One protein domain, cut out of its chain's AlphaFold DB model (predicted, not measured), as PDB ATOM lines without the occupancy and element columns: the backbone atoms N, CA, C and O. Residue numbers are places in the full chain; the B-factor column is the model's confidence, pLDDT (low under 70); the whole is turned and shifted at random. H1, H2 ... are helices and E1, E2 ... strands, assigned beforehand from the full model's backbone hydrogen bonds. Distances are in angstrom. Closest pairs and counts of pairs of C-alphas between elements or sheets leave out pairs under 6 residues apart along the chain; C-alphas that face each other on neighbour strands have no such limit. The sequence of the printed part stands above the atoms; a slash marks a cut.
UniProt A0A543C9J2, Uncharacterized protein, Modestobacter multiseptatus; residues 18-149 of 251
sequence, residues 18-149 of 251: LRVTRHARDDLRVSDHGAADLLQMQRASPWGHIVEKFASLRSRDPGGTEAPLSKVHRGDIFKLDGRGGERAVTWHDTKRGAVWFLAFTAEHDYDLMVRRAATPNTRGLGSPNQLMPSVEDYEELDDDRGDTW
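What this domain is: This is residues 18 to 149 of the 251 residues of an uncharacterized protein of Modestobacter multiseptatus (UniProt A0A543C9J2). A strongly twisted sheet of four strands stands in the middle, with H3 of the helical hairpin H2 and H3 on one face and H4 on the other. H1 stands beside the strands, while H5 only grazes the sheet and points away from it. The printed part, 132 residues with five named helices and four named strands in the order E1 H1 H2 H3 E2 E3 E4 H4 H5, is mixed in class; its mixed sheet runs E1 E4 E3 E2. It is compact, with a radius of gyration of the C-alphas of 13.6 A and spans of 39 by 31 by 26 A.

How they stand to each other: E1, residues 18 to 20, is the parallel neighbour of E4, residues 98 to 105; N 19 and O 99 are within hydrogen-bond range at 2.9 A. H1, residues 22 to 27, stands at the sheet's level, height 2.1 A; its closest C-alphas to E4, Ala 24 and Ala 103, are 4.3 A apart. H2, residues 38 to 44, and H3, residues 48 to 58, touch as a hairpin, opposite ways at a shallow tilt of 14 degrees; their closest C-alphas, Gln 42 and Gly 48, are 3.8 A apart. E2, residues 77 to 81, E3, residues 87 to 93, and E4 form a meander, each strand the antiparallel neighbour of the one before, with N 78 and O 90, and N 100 and O 91, at 2.8 A. H4, residues 110 to 118, has a height of 9.7 A over the sheet, on the opposite face from H3; the closest C-alphas of H4 and E3, Tyr 110 and Arg 87, are 6.4 A apart. H5, residues 135 to 147, grazes the sheet with residues 137 to 141. In the five helices every O i to N i+4 pair is within hydrogen-bond range.

Where its parts are: E1 begins at C-alpha 18 (-26.098, 26.300, -44.841). H3 measures 15.3 A, E3 20.0 A, E4 21.5 A and H5 18.2 A, ending at C-alpha 147 (-33.386, 34.315, -57.458).

The domain as a whole: The farthest C-alphas, His 108 and Trp 149, are 41.0 A apart. The printed part has no cut; the links H3 to E2 and H4 to H5 are long. Residues 71 to 75, 122 to 128 and 146 to 149 have pLDDT under 70.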
ATOM      1  N   LEU A  18     -25.953  25.996 -46.252       87.50
ATOM      2  CA  LEU A  18     -26.098  26.300 -44.841       87.50
ATOM      3  C   LEU A  18     -27.211  27.328 -44.656       87.50
ATOM      4  O   LEU A  18     -27.162  28.410 -45.242       87.50
ATOM      5  N   ARG A  19     -28.200  26.996 -43.829       94.31
ATOM      6  CA  ARG A  19     -29.404  27.802 -43.625       94.31
ATOM      7  C   ARG A  19     -29.691  27.993 -42.143       94.31
ATOM      8  O   ARG A  19     -29.416  27.106 -41.338       94.31
ATOM      9  N   VAL A  20     -30.269  29.132 -41.776       95.56
ATOM     10  CA  VAL A  20     -30.719  29.418 -40.405       95.56
ATOM     11  C   VAL A  20     -32.233  29.541 -40.402       95.56
ATOM     12  O   VAL A  20     -32.787  30.378 -41.114       95.56
ATOM     13  N   THR A  21     -32.912  28.712 -39.605       94.12
ATOM     14  CA  THR A  21     -34.376  28.783 -39.491       94.12
ATOM     15  C   THR A  21     -34.800  30.131 -38.919       94.12
ATOM     16  O   THR A  21     -34.054  30.787 -38.183       94.12
ATOM     17  N   ARG A  22     -36.027  30.560 -39.207       91.56
ATOM     18  CA  ARG A  22     -36.597  31.787 -38.631       91.56
ATOM     19  C   ARG A  22     -36.556  31.789 -37.103       91.56
ATOM     20  O   ARG A  22     -36.135  32.771 -36.507       91.56
ATOM     21  N   HIS A  23     -36.887  30.662 -36.475       89.88
ATOM     22  CA  HIS A  23     -36.803  30.530 -35.019       89.88
ATOM     23  C   HIS A  23     -35.376  30.683 -34.483       89.88
ATOM     24  O   HIS A  23     -35.176  31.360 -33.477       89.88
ATOM     25  N   ALA A  24     -34.375  30.109 -35.153       94.62
ATOM     26  CA  ALA A  24     -32.985  30.311 -34.760       94.62
ATOM     27  C   ALA A  24     -32.537  31.766 -34.961       94.62
ATOM     28  O   ALA A  24     -31.810  32.294 -34.121       94.62
ATOM     29  N   ARG A  25     -32.988  32.439 -36.029       95.81
ATOM     30  CA  ARG A  25     -32.739  33.876 -36.233       95.81
ATOM     31  C   ARG A  25     -33.336  34.715 -35.100       95.81
ATOM     32  O   ARG A  25     -32.664  35.623 -34.610       95.81
ATOM     33  N   ASP A  26     -34.537  34.378 -34.633       93.88
ATOM     34  CA  ASP A  26     -35.157  35.018 -33.466       93.88
ATOM     35  C   ASP A  26     -34.332  34.786 -32.188       93.88
ATOM     36  O   ASP A  26     -34.009  35.743 -31.480       93.88
ATOM     37  N   ASP A  27     -33.930  33.535 -31.916       94.75
ATOM     38  CA  ASP A  27     -33.085  33.183 -30.763       94.75
ATOM     39  C   ASP A  27     -31.761  33.978 -30.773       94.75
ATOM     40  O   ASP A  27     -31.280  34.435 -29.734       94.75
ATOM     41  N   LEU A  28     -31.186  34.169 -31.965       96.25
ATOM     42  CA  LEU A  28     -29.929  34.881 -32.207       96.25
ATOM     43  C   LEU A  28     -30.084  36.409 -32.296       96.25
ATOM     44  O   LEU A  28     -29.066  37.100 -32.390       96.25
ATOM     45  N   ARG A  29     -31.315  36.941 -32.231       96.50
ATOM     46  CA  ARG A  29     -31.664  38.371 -32.374       96.50
ATOM     47  C   ARG A  29     -31.260  38.982 -33.722       96.50
ATOM     48  O   ARG A  29     -30.745  40.094 -33.765       96.50
ATOM     49  N   VAL A  30     -31.492  38.241 -34.804       95.88
ATOM     50  CA  VAL A  30     -31.166  38.604 -36.199       95.88
ATOM     51  C   VAL A  30     -32.330  38.272 -37.145       95.88
ATOM     52  O   VAL A  30     -32.136  37.794 -38.260       95.88
ATOM     53  N   SER A  31     -33.564  38.469 -36.672       92.62
ATOM     54  CA  SER A  31     -34.810  38.116 -37.374       92.62
ATOM     55  C   SER A  31     -35.030  38.868 -38.696       92.62
ATOM     56  O   SER A  31     -35.889  38.488 -39.482       92.62
ATOM     57  N   ASP A  32     -34.288  39.948 -38.923       90.88
ATOM     58  CA  ASP A  32     -34.320  40.808 -40.107       90.88
ATOM     59  C   ASP A  32     -33.379  40.358 -41.241       90.88
ATOM     60  O   ASP A  32     -33.428  40.928 -42.329       90.88
ATOM     61  N   HIS A  33     -32.553  39.331 -41.022       90.56
ATOM     62  CA  HIS A  33     -31.619  38.799 -42.021       90.56
ATOM     63  C   HIS A  33     -32.179  37.574 -42.759       90.56
ATOM     64  O   HIS A  33     -32.865  36.753 -42.148       90.56
ATOM     65  N   GLY A  34     -31.840  37.401 -44.044       88.06
ATOM     66  CA  GLY A  34     -32.247  36.244 -44.856       88.06
ATOM     67  C   GLY A  34     -31.541  34.950 -44.439       88.06
ATOM     68  O   GLY A  34     -30.433  34.988 -43.915       88.06
ATOM     69  N   ALA A  35     -32.149  33.783 -44.659       89.31
ATOM     70  CA  ALA A  35     -31.716  32.500 -44.089       89.31
ATOM     71  C   ALA A  35     -30.295  32.057 -44.498       89.31
ATOM     72  O   ALA A  35     -29.692  31.247 -43.789       89.31
ATOM     73  N   ALA A  36     -29.760  32.569 -45.614       86.00
ATOM     74  CA  ALA A  36     -28.391  32.325 -46.091       86.00
ATOM     75  C   ALA A  36     -27.355  33.386 -45.663       86.00
ATOM     76  O   ALA A  36     -26.157  33.186 -45.887       86.00
ATOM     77  N   ASP A  37     -27.753  34.491 -45.025       88.56
ATOM     78  CA  ASP A  37     -26.875  35.636 -44.723       88.56
ATOM     79  C   ASP A  37     -25.946  35.407 -43.512       88.56
ATOM     80  O   ASP A  37     -25.789  36.264 -42.637       88.56
ATOM     81  N   LEU A  38     -25.277  34.253 -43.447       87.56
ATOM     82  CA  LEU A  38     -24.486  33.811 -42.290       87.56
ATOM     83  C   LEU A  38     -23.439  34.832 -41.840       87.56
ATOM     84  O   LEU A  38     -23.271  35.056 -40.644       87.56
ATOM     85  N   LEU A  39     -22.752  35.485 -42.784       78.69
ATOM     86  CA  LEU A  39     -21.739  36.492 -42.463       78.69
ATOM     87  C   LEU A  39     -22.355  37.754 -41.840       78.69
ATOM     88  O   LEU A  39     -21.739  38.373 -40.971       78.69
ATOM     89  N   GLN A  40     -23.550  38.152 -42.281       86.81
ATOM     90  CA  GLN A  40     -24.244  39.301 -41.702       86.81
ATOM     91  C   GLN A  40     -24.767  38.952 -40.308       86.81
ATOM     92  O   GLN A  40     -24.502  39.691 -39.363       86.81
ATOM     93  N   MET A  41     -25.383  37.776 -40.153       93.75
ATOM     94  CA  MET A  41     -25.838  37.277 -38.852       93.75
ATOM     95  C   MET A  41     -24.687  37.129 -37.855       93.75
ATOM     96  O   MET A  41     -24.828  37.520 -36.699       93.75
ATOM     97  N   GLN A  42     -23.526  36.628 -38.293       92.06
ATOM     98  CA  GLN A  42     -22.315  36.543 -37.470       92.06
ATOM     99  C   GLN A  42     -21.883  37.920 -36.947       92.06
ATOM    100  O   GLN A  42     -21.378  38.025 -35.834       92.06
ATOM    101  N   ARG A  43     -22.041  38.984 -37.738       91.75
ATOM    102  CA  ARG A  43     -21.642  40.342 -37.340       91.75
ATOM    103  C   ARG A  43     -22.691  41.040 -36.479       91.75
ATOM    104  O   ARG A  43     -22.320  41.848 -35.633       91.75
ATOM    105  N   ALA A  44     -23.969  40.756 -36.717       95.06
ATOM    106  CA  ALA A  44     -25.089  41.412 -36.049       95.06
ATOM    107  C   ALA A  44     -25.460  40.753 -34.710       95.06
ATOM    108  O   ALA A  44     -25.811  41.448 -33.755       95.06
ATOM    109  N   SER A  45     -25.370  39.423 -34.615       95.94
ATOM    110  CA  SER A  45     -25.775  38.694 -33.414       95.94
ATOM    111  C   SER A  45     -24.774  38.889 -32.266       95.94
ATOM    112  O   SER A  45     -23.569  38.708 -32.467       95.94
ATOM    113  N   PRO A  46     -25.243  39.115 -31.023       94.88
ATOM    114  CA  PRO A  46     -24.398  39.043 -29.828       94.88
ATOM    115  C   PRO A  46     -23.689  37.692 -29.654       94.88
ATOM    116  O   PRO A  46     -22.682  37.609 -28.955       94.88
ATOM    117  N   TRP A  47     -24.211  36.641 -30.293       96.38
ATOM    118  CA  TRP A  47     -23.664  35.286 -30.278       96.38
ATOM    119  C   TRP A  47     -23.094  34.883 -31.636       96.38
ATOM    120  O   TRP A  47     -23.046  33.702 -31.958       96.38
ATOM    121  N   GLY A  48     -22.644  35.841 -32.448       92.62
ATOM    122  CA  GLY A  48     -22.160  35.595 -33.806       92.62
ATOM    123  C   GLY A  48     -21.127  34.472 -33.947       92.62
ATOM    124  O   GLY A  48     -21.097  33.787 -34.967       92.62
ATOM    125  N   HIS A  49     -20.333  34.193 -32.908       94.50
ATOM    126  CA  HIS A  49     -19.389  33.070 -32.900       94.50
ATOM    127  C   HIS A  49     -20.063  31.691 -33.007       94.50
ATOM    128  O   HIS A  49     -19.415  30.753 -33.464       94.50
ATOM    129  N   ILE A  50     -21.329  31.523 -32.599       96.00
ATOM    130  CA  ILE A  50     -22.053  30.254 -32.791       96.00
ATOM    131  C   ILE A  50     -22.453  30.069 -34.255       96.00
ATOM    132  O   ILE A  50     -22.390  28.951 -34.763       96.00
ATOM    133  N   VAL A  51     -22.784  31.164 -34.947       94.50
ATOM    134  CA  VAL A  51     -23.064  31.182 -36.390       94.50
ATOM    135  C   VAL A  51     -21.783  30.906 -37.173       94.50
ATOM    136  O   VAL A  51     -21.777  30.076 -38.078       94.50
ATOM    137  N   GLU A  52     -20.667  31.517 -36.772       91.75
ATOM    138  CA  GLU A  52     -19.338  31.224 -37.321       91.75
ATOM    139  C   GLU A  52     -18.959  29.750 -37.131       91.75
ATOM    140  O   GLU A  52     -18.515  29.087 -38.069       91.75
ATOM    141  N   LYS A  53     -19.162  29.212 -35.921       92.50
ATOM    142  CA  LYS A  53     -18.874  27.809 -35.613       92.50
ATOM    143  C   LYS A  53     -19.742  26.869 -36.447       92.50
ATOM    144  O   LYS A  53     -19.221  25.897 -36.989       92.50
ATOM    145  N   PHE A  54     -21.034  27.168 -36.572       93.62
ATOM    146  CA  PHE A  54     -21.941  26.449 -37.460       93.62
ATOM    147  C   PHE A  54     -21.408  26.438 -38.893       93.62
ATOM    148  O   PHE A  54     -21.207  25.361 -39.454       93.62
ATOM    149  N   ALA A  55     -21.091  27.614 -39.439       87.94
ATOM    150  CA  ALA A  55     -20.581  27.749 -40.793       87.94
ATOM    151  C   ALA A  55     -19.283  26.964 -41.004       87.94
ATOM    152  O   ALA A  55     -19.153  26.227 -41.976       87.94
ATOM    153  N   SER A  56     -18.338  27.058 -40.070       83.12
ATOM    154  CA  SER A  56     -17.043  26.387 -40.186       83.12
ATOM    155  C   SER A  56     -17.116  24.869 -40.028       83.12
ATOM    156  O   SER A  56     -16.331  24.176 -40.673       83.12
ATOM    157  N   LEU A  57     -17.949  24.349 -39.124       84.44
ATOM    158  CA  LEU A  57     -18.013  22.908 -38.871       84.44
ATOM    159  C   LEU A  57     -18.895  22.216 -39.899       84.44
ATOM    160  O   LEU A  57     -18.474  21.236 -40.505       84.44
ATOM    161  N   ARG A  58     -20.090  22.758 -40.144       84.81
ATOM    162  CA  ARG A  58     -21.063  22.109 -41.019       84.81
ATOM    163  C   ARG A  58     -20.706  22.216 -42.495       84.81
ATOM    164  O   ARG A  58     -21.027  21.301 -43.234       84.81
ATOM    165  N   SER A  59     -19.943  23.227 -42.921       77.50
ATOM    166  CA  SER A  59     -19.369  23.263 -44.283       77.50
ATOM    167  C   SER A  59     -18.345  22.161 -44.570       77.50
ATOM    168  O   SER A  59     -18.042  21.915 -45.731       77.50
ATOM    169  N   ARG A  60     -17.792  21.511 -43.539       76.94
ATOM    170  CA  ARG A  60     -16.841  20.397 -43.690       76.94
ATOM    171  C   ARG A  60     -17.487  19.047 -43.418       76.94
ATOM    172  O   ARG A  60     -17.105  18.058 -44.028       76.94
ATOM    173  N   ASP A  61     -18.412  19.021 -42.465       82.69
ATOM    174  CA  ASP A  61     -19.139  17.832 -42.051       82.69
ATOM    175  C   ASP A  61     -20.591  18.218 -41.694       82.69
ATOM    176  O   ASP A  61     -20.846  18.721 -40.589       82.69
ATOM    177  N   PRO A  62     -21.547  18.032 -42.623       77.44
ATOM    178  CA  PRO A  62     -22.928  18.486 -42.467       77.44
ATOM    179  C   PRO A  62     -23.696  17.695 -41.402       77.44
ATOM    180  O   PRO A  62     -24.585  18.248 -40.751       77.44
ATOM    181  N   GLY A  63     -23.340  16.421 -41.197       74.06
ATOM    182  CA  GLY A  63     -23.856  15.602 -40.098       74.06
ATOM    183  C   GLY A  63     -23.168  15.943 -38.782       74.06
ATOM    184  O   GLY A  63     -23.799  15.980 -37.739       74.06
ATOM    185  N   GLY A  64     -21.895  16.309 -38.825       73.38
ATOM    186  CA  GLY A  64     -21.144  16.620 -37.626       73.38
ATOM    187  C   GLY A  64     -20.641  15.390 -36.896       73.38
ATOM    188  O   GLY A  64     -21.217  14.306 -36.932       73.38
ATOM    189  N   THR A  65     -19.567  15.602 -36.145       71.81
ATOM    190  CA  THR A  65     -18.951  14.563 -35.318       71.81
ATOM    191  C   THR A  65     -19.557  14.479 -33.917       71.81
ATOM    192  O   THR A  65     -19.230  13.573 -33.150       71.81
ATOM    193  N   GLU A  66     -20.378  15.458 -33.525       80.19
ATOM    194  CA  GLU A  66     -21.008  15.485 -32.210       80.19
ATOM    195  C   GLU A  66     -22.120  14.438 -32.084       80.19
ATOM    196  O   GLU A  66     -22.839  14.141 -33.033       80.19
ATOM    197  N   ALA A  67     -22.312  13.909 -30.872       75.88
ATOM    198  CA  ALA A  67     -23.397  12.970 -30.623       75.88
ATOM    199  C   ALA A  67     -24.765  13.623 -30.915       75.88
ATOM    200  O   ALA A  67     -24.997  14.768 -30.492       75.88
ATOM    201  N   PRO A  68     -25.694  12.900 -31.567       82.00
ATOM    202  CA  PRO A  68     -27.027  13.414 -31.829       82.00
ATOM    203  C   PRO A  68     -27.763  13.738 -30.524       82.00
ATOM    204  O   PRO A  68     -27.471  13.213 -29.439       82.00
ATOM    205  N   LEU A  69     -28.736  14.641 -30.612       82.19
ATOM    206  CA  LEU A  69     -29.562  15.032 -29.485       82.19
ATOM    207  C   LEU A  69     -30.441  13.852 -29.052       82.19
ATOM    208  O   LEU A  69     -31.413  13.480 -29.704       82.19
ATOM    209  N   SER A  70     -30.107  13.278 -27.897       70.81
ATOM    210  CA  SER A  70     -30.901  12.228 -27.260       70.81
ATOM    211  C   SER A  70     -32.339  12.691 -27.005       70.81
ATOM    212  O   SER A  70     -32.547  13.846 -26.640       70.81
ATOM    213  N   LYS A  71     -33.305  11.764 -27.070       69.19
ATOM    214  CA  LYS A  71     -34.741  11.994 -26.794       69.19
ATOM    215  C   LYS A  71     -35.486  12.834 -27.831       69.19
ATOM    216  O   LYS A  71     -36.673  13.090 -27.653       69.19
ATOM    217  N   VAL A  72     -34.842  13.196 -28.936       66.75
ATOM    218  CA  VAL A  72     -35.566  13.569 -30.147       66.75
ATOM    219  C   VAL A  72     -35.667  12.311 -31.000       66.75
ATOM    220  O   VAL A  72     -34.656  11.751 -31.401       66.75
ATOM    221  N   HIS A  73     -36.882  11.821 -31.261       58.69
ATOM    222  CA  HIS A  73     -37.122  10.599 -32.053       58.69
ATOM    223  C   HIS A  73     -36.777  10.751 -33.557       58.69
ATOM    224  O   HIS A  73     -37.255   9.982 -34.387       58.69
ATOM    225  N   ARG A  74     -35.946  11.740 -33.908       62.47
ATOM    226  CA  ARG A  74     -35.262  11.904 -35.193       62.47
ATOM    227  C   ARG A  74     -33.765  11.811 -34.906       62.47
ATOM    228  O   ARG A  74     -33.217  12.722 -34.292       62.47
ATOM    229  N   GLY A  75     -33.135  10.710 -35.313       56.81
ATOM    230  CA  GLY A  75     -31.731  10.380 -35.021       56.81
ATOM    231  C   GLY A  75     -30.683  11.319 -35.631       56.81
ATOM    232  O   GLY A  75     -29.498  11.104 -35.407       56.81
ATOM    233  N   ASP A  76     -31.113  12.370 -36.330       75.75
ATOM    234  CA  ASP A  76     -30.273  13.178 -37.218       75.75
ATOM    235  C   ASP A  76     -30.152  14.645 -36.765       75.75
ATOM    236  O   ASP A  76     -29.667  15.493 -37.509       75.75
ATOM    237  N   ILE A  77     -30.621  14.989 -35.559       88.31
ATOM    238  CA  ILE A  77     -30.405  16.329 -34.991       88.31
ATOM    239  C   ILE A  77     -29.115  16.320 -34.186       88.31
ATOM    240  O   ILE A  77     -29.001  15.606 -33.192       88.31
ATOM    241  N   PHE A  78     -28.170  17.162 -34.570       90.25
ATOM    242  CA  PHE A  78     -26.829  17.194 -34.011       90.25
ATOM    243  C   PHE A  78     -26.624  18.391 -33.101       90.25
ATOM    244  O   PHE A  78     -27.142  19.486 -33.325       90.25
ATOM    245  N   LYS A  79     -25.849  18.169 -32.046       91.81
ATOM    246  CA  LYS A  79     -25.493  19.195 -31.073       91.81
ATOM    247  C   LYS A  79     -24.436  20.133 -31.639       91.81
ATOM    248  O   LYS A  79     -23.522  19.704 -32.336       91.81
ATOM    249  N   LEU A  80     -24.539  21.405 -31.277       92.06
ATOM    250  CA  LEU A  80     -23.510  22.407 -31.498       92.06
ATOM    251  C   LEU A  80     -23.310  23.205 -30.203       92.06
ATOM    252  O   LEU A  80     -24.149  24.017 -29.818       92.06
ATOM    253  N   ASP A  81     -22.209  22.944 -29.504       90.38
ATOM    254  CA  ASP A  81     -21.889  23.631 -28.249       90.38
ATOM    255  C   ASP A  81     -21.257  25.005 -28.516       90.38
ATOM    256  O   ASP A  81     -20.311  25.111 -29.301       90.38
ATOM    257  N   GLY A  82     -21.734  26.051 -27.844       87.31
ATOM    258  CA  GLY A  82     -21.153  27.391 -27.923       87.31
ATOM    259  C   GLY A  82     -20.192  27.723 -26.781       87.31
ATOM    260  O   GLY A  82     -19.687  26.844 -26.077       87.31
ATOM    261  N   ARG A  83     -19.904  29.016 -26.611       89.31
ATOM    262  CA  ARG A  83     -19.080  29.536 -25.508       89.31
ATOM    263  C   ARG A  83     -19.946  29.693 -24.258       89.31
ATOM    264  O   ARG A  83     -21.158  29.788 -24.342       89.31
ATOM    265  N   GLY A  84     -19.337  29.678 -23.072       82.25
ATOM    266  CA  GLY A  84     -20.041  30.057 -21.836       82.25
ATOM    267  C   GLY A  84     -21.284  29.228 -21.469       82.25
ATOM    268  O   GLY A  84     -22.071  29.676 -20.648       82.25
ATOM    269  N   GLY A  85     -21.459  28.030 -22.040       86.06
ATOM    270  CA  GLY A  85     -22.608  27.161 -21.776       86.06
ATOM    271  C   GLY A  85     -23.703  27.194 -22.840       86.06
ATOM    272  O   GLY A  85     -24.575  26.343 -22.786       86.06
ATOM    273  N   GLU A  86     -23.624  28.068 -23.838       94.31
ATOM    274  CA  GLU A  86     -24.571  28.150 -24.958       94.31
ATOM    275  C   GLU A  86     -24.807  26.805 -25.664       94.31
ATOM    276  O   GLU A  86     -23.883  25.990 -25.816       94.31
ATOM    277  N   ARG A  87     -26.028  26.594 -26.158       94.00
ATOM    278  CA  ARG A  87     -26.444  25.371 -26.848       94.00
ATOM    279  C   ARG A  87     -27.159  25.697 -28.143       94.00
ATOM    280  O   ARG A  87     -28.117  26.460 -28.159       94.00
ATOM    281  N   ALA A  88     -26.733  25.057 -29.219       94.75
ATOM    282  CA  ALA A  88     -27.423  25.069 -30.493       94.75
ATOM    283  C   ALA A  88     -27.610  23.646 -31.014       94.75
ATOM    284  O   ALA A  88     -26.951  22.699 -30.561       94.75
ATOM    285  N   VAL A  89     -28.526  23.498 -31.965       94.06
ATOM    286  CA  VAL A  89     -28.754  22.237 -32.668       94.06
ATOM    287  C   VAL A  89     -28.890  22.455 -34.163       94.06
ATOM    288  O   VAL A  89     -29.430  23.465 -34.617       94.06
ATOM    289  N   THR A  90     -28.390  21.488 -34.920       94.12
ATOM    290  CA  THR A  90     -28.365  21.501 -36.378       94.12
ATOM    291  C   THR A  90     -29.002  20.239 -36.935       94.12
ATOM    292  O   THR A  90     -29.010  19.209 -36.266       94.12
ATOM    293  N   TRP A  91     -29.483  20.282 -38.169       91.38
ATOM    294  CA  TRP A  91     -29.991  19.102 -38.862       91.38
ATOM    295  C   TRP A  91     -29.598  19.135 -40.329       91.38
ATOM    296  O   TRP A  91     -29.768  20.154 -40.993       91.38
ATOM    297  N   HIS A  92     -29.088  18.013 -40.821       87.00
ATOM    298  CA  HIS A  92     -28.827  17.822 -42.236       87.00
ATOM    299  C   HIS A  92     -30.085  17.257 -42.904       87.00
ATOM    300  O   HIS A  92     -30.407  16.077 -42.766       87.00
ATOM    301  N   ASP A  93     -30.803  18.117 -43.621       84.00
ATOM    302  CA  ASP A  93     -31.896  17.717 -44.496       84.00
ATOM    303  C   ASP A  93     -31.313  17.291 -45.840       84.00
ATOM    304  O   ASP A  93     -31.246  18.074 -46.794       84.00
ATOM    305  N   THR A  94     -30.864  16.037 -45.895       74.69
ATOM    306  CA  THR A  94     -30.266  15.479 -47.108       74.69
ATOM    307  C   THR A  94     -31.231  15.613 -48.280       74.69
ATOM    308  O   THR A  94     -30.808  16.012 -49.349       74.69
ATOM    309  N   LYS A  95     -32.544  15.423 -48.074       72.69
ATOM    310  CA  LYS A  95     -33.541  15.428 -49.158       72.69
ATOM    311  C   LYS A  95     -33.673  16.781 -49.847       72.69
ATOM    312  O   LYS A  95     -34.092  16.837 -51.005       72.69
ATOM    313  N   ARG A  96     -33.394  17.865 -49.120       73.62
ATOM    314  CA  ARG A  96     -33.489  19.252 -49.602       73.62
ATOM    315  C   ARG A  96     -32.127  19.901 -49.833       73.62
ATOM    316  O   ARG A  96     -32.089  21.017 -50.352       73.62
ATOM    317  N   GLY A  97     -31.035  19.218 -49.491       75.38
ATOM    318  CA  GLY A  97     -29.676  19.704 -49.716       75.38
ATOM    319  C   GLY A  97     -29.374  20.895 -48.830       75.38
ATOM    320  O   GLY A  97     -28.828  21.892 -49.294       75.38
ATOM    321  N   ALA A  98     -29.832  20.842 -47.583       84.81
ATOM    322  CA  ALA A  98     -29.718  21.948 -46.652       84.81
ATOM    323  C   ALA A  98     -29.255  21.447 -45.288       84.81
ATOM    324  O   ALA A  98     -29.795  20.483 -44.741       84.81
ATOM    325  N   VAL A  99     -28.280  22.135 -44.708       90.44
ATOM    326  CA  VAL A  99     -27.958  21.993 -43.293       90.44
ATOM    327  C   VAL A  99     -28.573  23.168 -42.565       90.44
ATOM    328  O   VAL A  99     -28.202  24.320 -42.779       90.44
ATOM    329  N   TRP A 100     -29.510  22.859 -41.685       93.81
ATOM    330  CA  TRP A 100     -30.254  23.838 -40.921       93.81
ATOM    331  C   TRP A 100     -29.610  24.066 -39.562       93.81
ATOM    332  O   TRP A 100     -29.407  23.122 -38.799       93.81
ATOM    333  N   PHE A 101     -29.362  25.323 -39.219       96.31
ATOM    334  CA  PHE A 101     -29.267  25.780 -37.841       96.31
ATOM    335  C   PHE A 101     -30.697  25.920 -37.315       96.31
ATOM    336  O   PHE A 101     -31.429  26.813 -37.738       96.31
ATOM    337  N   LEU A 102     -31.106  25.023 -36.415       94.25
ATOM    338  CA  LEU A 102     -32.509  24.872 -36.023       94.25
ATOM    339  C   LEU A 102     -32.925  25.761 -34.854       94.25
ATOM    340  O   LEU A 102     -34.030  26.297 -34.859       94.25
ATOM    341  N   ALA A 103     -32.073  25.879 -33.836       94.19
ATOM    342  CA  ALA A 103     -32.387  26.623 -32.620       94.19
ATOM    343  C   ALA A 103     -31.131  26.924 -31.800       94.19
ATOM    344  O   ALA A 103     -30.141  26.187 -31.869       94.19
ATOM    345  N   PHE A 104     -31.203  27.981 -30.993       95.69
ATOM    346  CA  PHE A 104     -30.133  28.443 -30.111       95.69
ATOM    347  C   PHE A 104     -30.669  28.794 -28.716       95.69
ATOM    348  O   PHE A 104     -31.799  29.241 -28.546       95.69
ATOM    349  N   THR A 105     -29.839  28.607 -27.697       94.38
ATOM    350  CA  THR A 105     -30.023  29.197 -26.371       94.38
ATOM    351  C   THR A 105     -28.680  29.643 -25.807       94.38
ATOM    352  O   THR A 105     -27.661  28.965 -25.966       94.38
ATOM    353  N   ALA A 106     -28.691  30.782 -25.118       93.25
ATOM    354  CA  ALA A 106     -27.525  31.301 -24.412       93.25
ATOM    355  C   ALA A 106     -27.204  30.509 -23.131       93.25
ATOM    356  O   ALA A 106     -26.126  30.656 -22.561       93.25
ATOM    357  N   GLU A 107     -28.135  29.670 -22.675       90.69
ATOM    358  CA  GLU A 107     -28.018  28.877 -21.455       90.69
ATOM    359  C   GLU A 107     -27.574  27.441 -21.755       90.69
ATOM    360  O   GLU A 107     -27.755  26.929 -22.860       90.69
ATOM    361  N   HIS A 108     -27.049  26.743 -20.746       89.50
ATOM    362  CA  HIS A 108     -26.718  25.317 -20.838       89.50
ATOM    363  C   HIS A 108     -27.980  24.440 -20.775       89.50
ATOM    364  O   HIS A 108     -28.136  23.631 -19.866       89.50
ATOM    365  N   ASP A 109     -28.896  24.601 -21.735       89.12
ATOM    366  CA  ASP A 109     -30.207  23.942 -21.745       89.12
ATOM    367  C   ASP A 109     -30.500  23.240 -23.084       89.12
ATOM    368  O   ASP A 109     -31.168  23.768 -23.974       89.12
ATOM    369  N   TYR A 110     -30.030  21.995 -23.224       89.44
ATOM    370  CA  TYR A 110     -30.479  21.124 -24.317       89.44
ATOM    371  C   TYR A 110     -31.914  20.611 -24.120       89.44
ATOM    372  O   TYR A 110     -32.547  20.206 -25.099       89.44
ATOM    373  N   ASP A 111     -32.455  20.647 -22.898       90.00
ATOM    374  CA  ASP A 111     -33.829  20.215 -22.641       90.00
ATOM    375  C   ASP A 111     -34.835  21.183 -23.274       90.00
ATOM    376  O   ASP A 111     -35.910  20.749 -23.688       90.00
ATOM    377  N   LEU A 112     -34.490  22.464 -23.447       89.94
ATOM    378  CA  LEU A 112     -35.275  23.405 -24.252       89.94
ATOM    379  C   LEU A 112     -35.482  22.892 -25.679       89.94
ATOM    380  O   LEU A 112     -36.603  22.929 -26.187       89.94
ATOM    381  N   MET A 113     -34.430  22.367 -26.305       90.12
ATOM    382  CA  MET A 113     -34.488  21.844 -27.673       90.12
ATOM    383  C   MET A 113     -35.365  20.592 -27.748       90.12
ATOM    384  O   MET A 113     -36.183  20.459 -28.656       90.12
ATOM    385  N   VAL A 114     -35.273  19.714 -26.745       89.44
ATOM    386  CA  VAL A 114     -36.145  18.536 -26.620       89.44
ATOM    387  C   VAL A 114     -37.609  18.953 -26.429       89.44
ATOM    388  O   VAL A 114     -38.493  18.403 -27.084       89.44
ATOM    389  N   ARG A 115     -37.882  19.962 -25.589       89.69
ATOM    390  CA  ARG A 115     -39.236  20.512 -25.402       89.69
ATOM    391  C   ARG A 115     -39.788  21.088 -26.705       89.69
ATOM    392  O   ARG A 115     -40.928  20.783 -27.052       89.69
ATOM    393  N   ARG A 116     -38.994  21.854 -27.460       88.31
ATOM    394  CA  ARG A 116     -39.393  22.391 -28.776       88.31
ATOM    395  C   ARG A 116     -39.675  21.277 -29.786       88.31
ATOM    396  O   ARG A 116     -40.670  21.349 -30.496       88.31
ATOM    397  N   ALA A 117     -38.879  20.206 -29.787       86.94
ATOM    398  CA  ALA A 117     -39.114  19.036 -30.635       86.94
ATOM    399  C   ALA A 117     -40.414  18.279 -30.293       86.94
ATOM    400  O   ALA A 117     -41.020  17.663 -31.169       86.94
ATOM    401  N   ALA A 118     -40.838  18.312 -29.027       84.44
ATOM    402  CA  ALA A 118     -42.078  17.692 -28.559       84.44
ATOM    403  C   ALA A 118     -43.308  18.610 -28.684       84.44
ATOM    404  O   ALA A 118     -44.438  18.135 -28.588       84.44
ATOM    405  N   THR A 119     -43.105  19.915 -28.876       83.88
ATOM    406  CA  THR A 119     -44.192  20.897 -28.920       83.88
ATOM    407  C   THR A 119     -44.659  21.091 -30.361       83.88
ATOM    408  O   THR A 119     -43.847  21.494 -31.196       83.88
ATOM    409  N   PRO A 120     -45.943  20.849 -30.683       79.38
ATOM    410  CA  PRO A 120     -46.473  21.090 -32.020       79.38
ATOM    411  C   PRO A 120     -46.271  22.543 -32.447       79.38
ATOM    412  O   PRO A 120     -46.443  23.468 -31.643       79.38
ATOM    413  N   ASN A 121     -45.945  22.754 -33.720       71.88
ATOM    414  CA  ASN A 121     -45.945  24.104 -34.252       71.88
ATOM    415  C   ASN A 121     -47.396  24.548 -34.486       71.88
ATOM    416  O   ASN A 121     -48.103  23.984 -35.315       71.88
ATOM    417  N   THR A 122     -47.853  25.533 -33.713       68.06
ATOM    418  CA  THR A 122     -49.188  26.139 -33.852       68.06
ATOM    419  C   THR A 122     -49.155  27.460 -34.622       68.06
ATOM    420  O   THR A 122     -50.206  28.047 -34.874       68.06
ATOM    421  N   ARG A 123     -47.960  27.936 -34.998       55.84
ATOM    422  CA  ARG A 123     -47.713  29.163 -35.762       55.84
ATOM    423  C   ARG A 123     -47.031  28.791 -37.081       55.84
ATOM    424  O   ARG A 123     -45.812  28.822 -37.181       55.84
ATOM    425  N   GLY A 124     -47.834  28.417 -38.068       47.66
ATOM    426  CA  GLY A 124     -47.359  28.045 -39.402       47.66
ATOM    427  C   GLY A 124     -47.907  26.687 -39.820       47.66
ATOM    428  O   GLY A 124     -47.940  25.734 -39.040       47.66
ATOM    429  N   LEU A 125     -48.388  26.602 -41.055       42.22
ATOM    430  CA  LEU A 125     -48.805  25.343 -41.656       42.22
ATOM    431  C   LEU A 125     -47.534  24.589 -42.061       42.22
ATOM    432  O   LEU A 125     -46.880  25.015 -42.992       42.22
ATOM    433  N   GLY A 126     -47.183  23.480 -41.399       51.66
ATOM    434  CA  GLY A 126     -46.385  22.418 -42.037       51.66
ATOM    435  C   GLY A 126     -45.055  21.979 -41.408       51.66
ATOM    436  O   GLY A 126     -44.480  21.012 -41.906       51.66
ATOM    437  N   SER A 127     -44.595  22.554 -40.290       62.47
ATOM    438  CA  SER A 127     -43.552  21.896 -39.473       62.47
ATOM    439  C   SER A 127     -44.183  20.946 -38.448       62.47
ATOM    440  O   SER A 127     -45.179  21.313 -37.819       62.47
ATOM    441  N   PRO A 128     -43.629  19.738 -38.218       66.44
ATOM    442  CA  PRO A 128     -44.166  18.815 -37.219       66.44
ATOM    443  C   PRO A 128     -44.075  19.352 -35.781       66.44
ATOM    444  O   PRO A 128     -44.832  18.904 -34.921       66.44
ATOM    445  N   ASN A 129     -43.152  20.275 -35.492       81.81
ATOM    446  CA  ASN A 129     -42.920  20.804 -34.148       81.81
ATOM    447  C   ASN A 129     -42.213  22.173 -34.184       81.81
ATOM    448  O   ASN A 129     -41.857  22.674 -35.243       81.81
ATOM    449  N   GLN A 130     -41.994  22.781 -33.020       84.56
ATOM    450  CA  GLN A 130     -41.342  24.092 -32.890       84.56
ATOM    451  C   GLN A 130     -39.815  24.067 -33.080       84.56
ATOM    452  O   GLN A 130     -39.163  25.089 -32.882       84.56
ATOM    453  N   LEU A 131     -39.223  22.911 -33.393       89.44
ATOM    454  CA  LEU A 131     -37.785  22.779 -33.629       89.44
ATOM    455  C   LEU A 131     -37.439  22.672 -35.119       89.44
ATOM    456  O   LEU A 131     -36.419  23.203 -35.545       89.44
ATOM    457  N   MET A 132     -38.241  21.949 -35.899       89.06
ATOM    458  CA  MET A 132     -37.958  21.701 -37.314       89.06
ATOM    459  C   MET A 132     -38.277  22.934 -38.179       89.06
ATOM    460  O   MET A 132     -39.190  23.682 -37.808       89.06
ATOM    461  N   PRO A 133     -37.606  23.106 -39.340       89.56
ATOM    462  CA  PRO A 133     -37.875  24.218 -40.253       89.56
ATOM    463  C   PRO A 133     -39.362  24.306 -40.614       89.56
ATOM    464  O   PRO A 133     -40.029  23.275 -40.767       89.56
ATOM    465  N   SER A 134     -39.889  25.527 -40.709       86.06
ATOM    466  CA  SER A 134     -41.276  25.781 -41.113       86.06
ATOM    467  C   SER A 134     -41.458  25.676 -42.627       86.06
ATOM    468  O   SER A 134     -40.488  25.560 -43.371       86.06
ATOM    469  N   VAL A 135     -42.707  25.693 -43.104       81.81
ATOM    470  CA  VAL A 135     -42.955  25.759 -44.555       81.81
ATOM    471  C   VAL A 135     -42.371  27.034 -45.132       81.81
ATOM    472  O   VAL A 135     -41.736  26.974 -46.170       81.81
ATOM    473  N   GLU A 136     -42.482  28.145 -44.417       84.06
ATOM    474  CA  GLU A 136     -41.920  29.417 -44.849       84.06
ATOM    475  C   GLU A 136     -40.380  29.406 -44.888       84.06
ATOM    476  O   GLU A 136     -39.804  30.117 -45.702       84.06
ATOM    477  N   ASP A 137     -39.699  28.616 -44.044       88.38
ATOM    478  CA  ASP A 137     -38.243  28.417 -44.166       88.38
ATOM    479  C   ASP A 137     -37.898  27.675 -45.473       88.38
ATOM    480  O   ASP A 137     -36.901  27.981 -46.125       88.38
ATOM    481  N   TYR A 138     -38.723  26.699 -45.868       83.44
ATOM    482  CA  TYR A 138     -38.551  25.995 -47.141       83.44
ATOM    483  C   TYR A 138     -38.948  26.846 -48.349       83.44
ATOM    484  O   TYR A 138     -38.293  26.740 -49.379       83.44
ATOM    485  N   GLU A 139     -39.975  27.690 -48.231       80.75
ATOM    486  CA  GLU A 139     -40.330  28.673 -49.260       80.75
ATOM    487  C   GLU A 139     -39.174  29.654 -49.477       80.75
ATOM    488  O   GLU A 139     -38.759  29.836 -50.610       80.75
ATOM    489  N   GLU A 140     -38.568  30.184 -48.407       83.38
ATOM    490  CA  GLU A 140     -37.391  31.063 -48.501       83.38
ATOM    491  C   GLU A 140     -36.176  30.352 -49.126       83.38
ATOM    492  O   GLU A 140     -35.469  30.931 -49.945       83.38
ATOM    493  N   LEU A 141     -35.946  29.072 -48.797       82.12
ATOM    494  CA  LEU A 141     -34.916  28.258 -49.457       82.12
ATOM    495  C   LEU A 141     -35.176  28.122 -50.963       82.12
ATOM    496  O   LEU A 141     -34.247  28.252 -51.763       82.12
ATOM    497  N   ASP A 142     -36.414  27.809 -51.339       74.81
ATOM    498  CA  ASP A 142     -36.801  27.600 -52.732       74.81
ATOM    499  C   ASP A 142     -36.773  28.942 -53.513       74.81
ATOM    500  O   ASP A 142     -36.298  28.967 -54.653       74.81
ATOM    501  N   ASP A 143     -37.160  30.060 -52.887       72.69
ATOM    502  CA  ASP A 143     -37.096  31.424 -53.439       72.69
ATOM    503  C   ASP A 143     -35.648  31.895 -53.648       72.69
ATOM    504  O   ASP A 143     -35.296  32.316 -54.750       72.69
ATOM    505  N   ASP A 144     -34.764  31.743 -52.654       71.44
ATOM    506  CA  ASP A 144     -33.345  32.121 -52.770       71.44
ATOM    507  C   ASP A 144     -32.638  31.350 -53.900       71.44
ATOM    508  O   ASP A 144     -31.770  31.867 -54.616       71.44
ATOM    509  N   ARG A 145     -33.013  30.082 -54.089       70.62
ATOM    510  CA  ARG A 145     -32.545  29.277 -55.223       70.62
ATOM    511  C   ARG A 145     -33.105  29.810 -56.539       70.62
ATOM    512  O   ARG A 145     -32.363  29.909 -57.518       70.62
ATOM    513  N   GLY A 146     -34.380  30.194 -56.553       61.47
ATOM    514  CA  GLY A 146     -35.048  30.836 -57.682       61.47
ATOM    515  C   GLY A 146     -34.413  32.166 -58.102       61.47
ATOM    516  O   GLY A 146     -34.240  32.399 -59.295       61.47
ATOM    517  N   ASP A 147     -33.982  33.003 -57.163       57.88
ATOM    518  CA  ASP A 147     -33.386  34.315 -57.458       57.88
ATOM    519  C   ASP A 147     -31.964  34.218 -58.026       57.88
ATOM    520  O   ASP A 147     -31.521  35.070 -58.802       57.88
ATOM    521  N   THR A 148     -31.237  33.149 -57.699       55.91
ATOM    522  CA  THR A 148     -29.899  32.889 -58.259       55.91
ATOM    523  C   THR A 148     -29.927  32.078 -59.562       55.91
ATOM    524  O   THR A 148     -28.874  31.826 -60.174       55.91
ATOM    525  N   TRP A 149     -31.121  31.694 -60.011       64.12
ATOM    526  CA  TRP A 149     -31.352  30.935 -61.228       64.12
ATOM    527  C   TRP A 149     -31.002  31.737 -62.482       64.12
ATOM    528  O   TRP A 149     -31.526  32.821 -62.735       64.12
TER     529      TRP A 149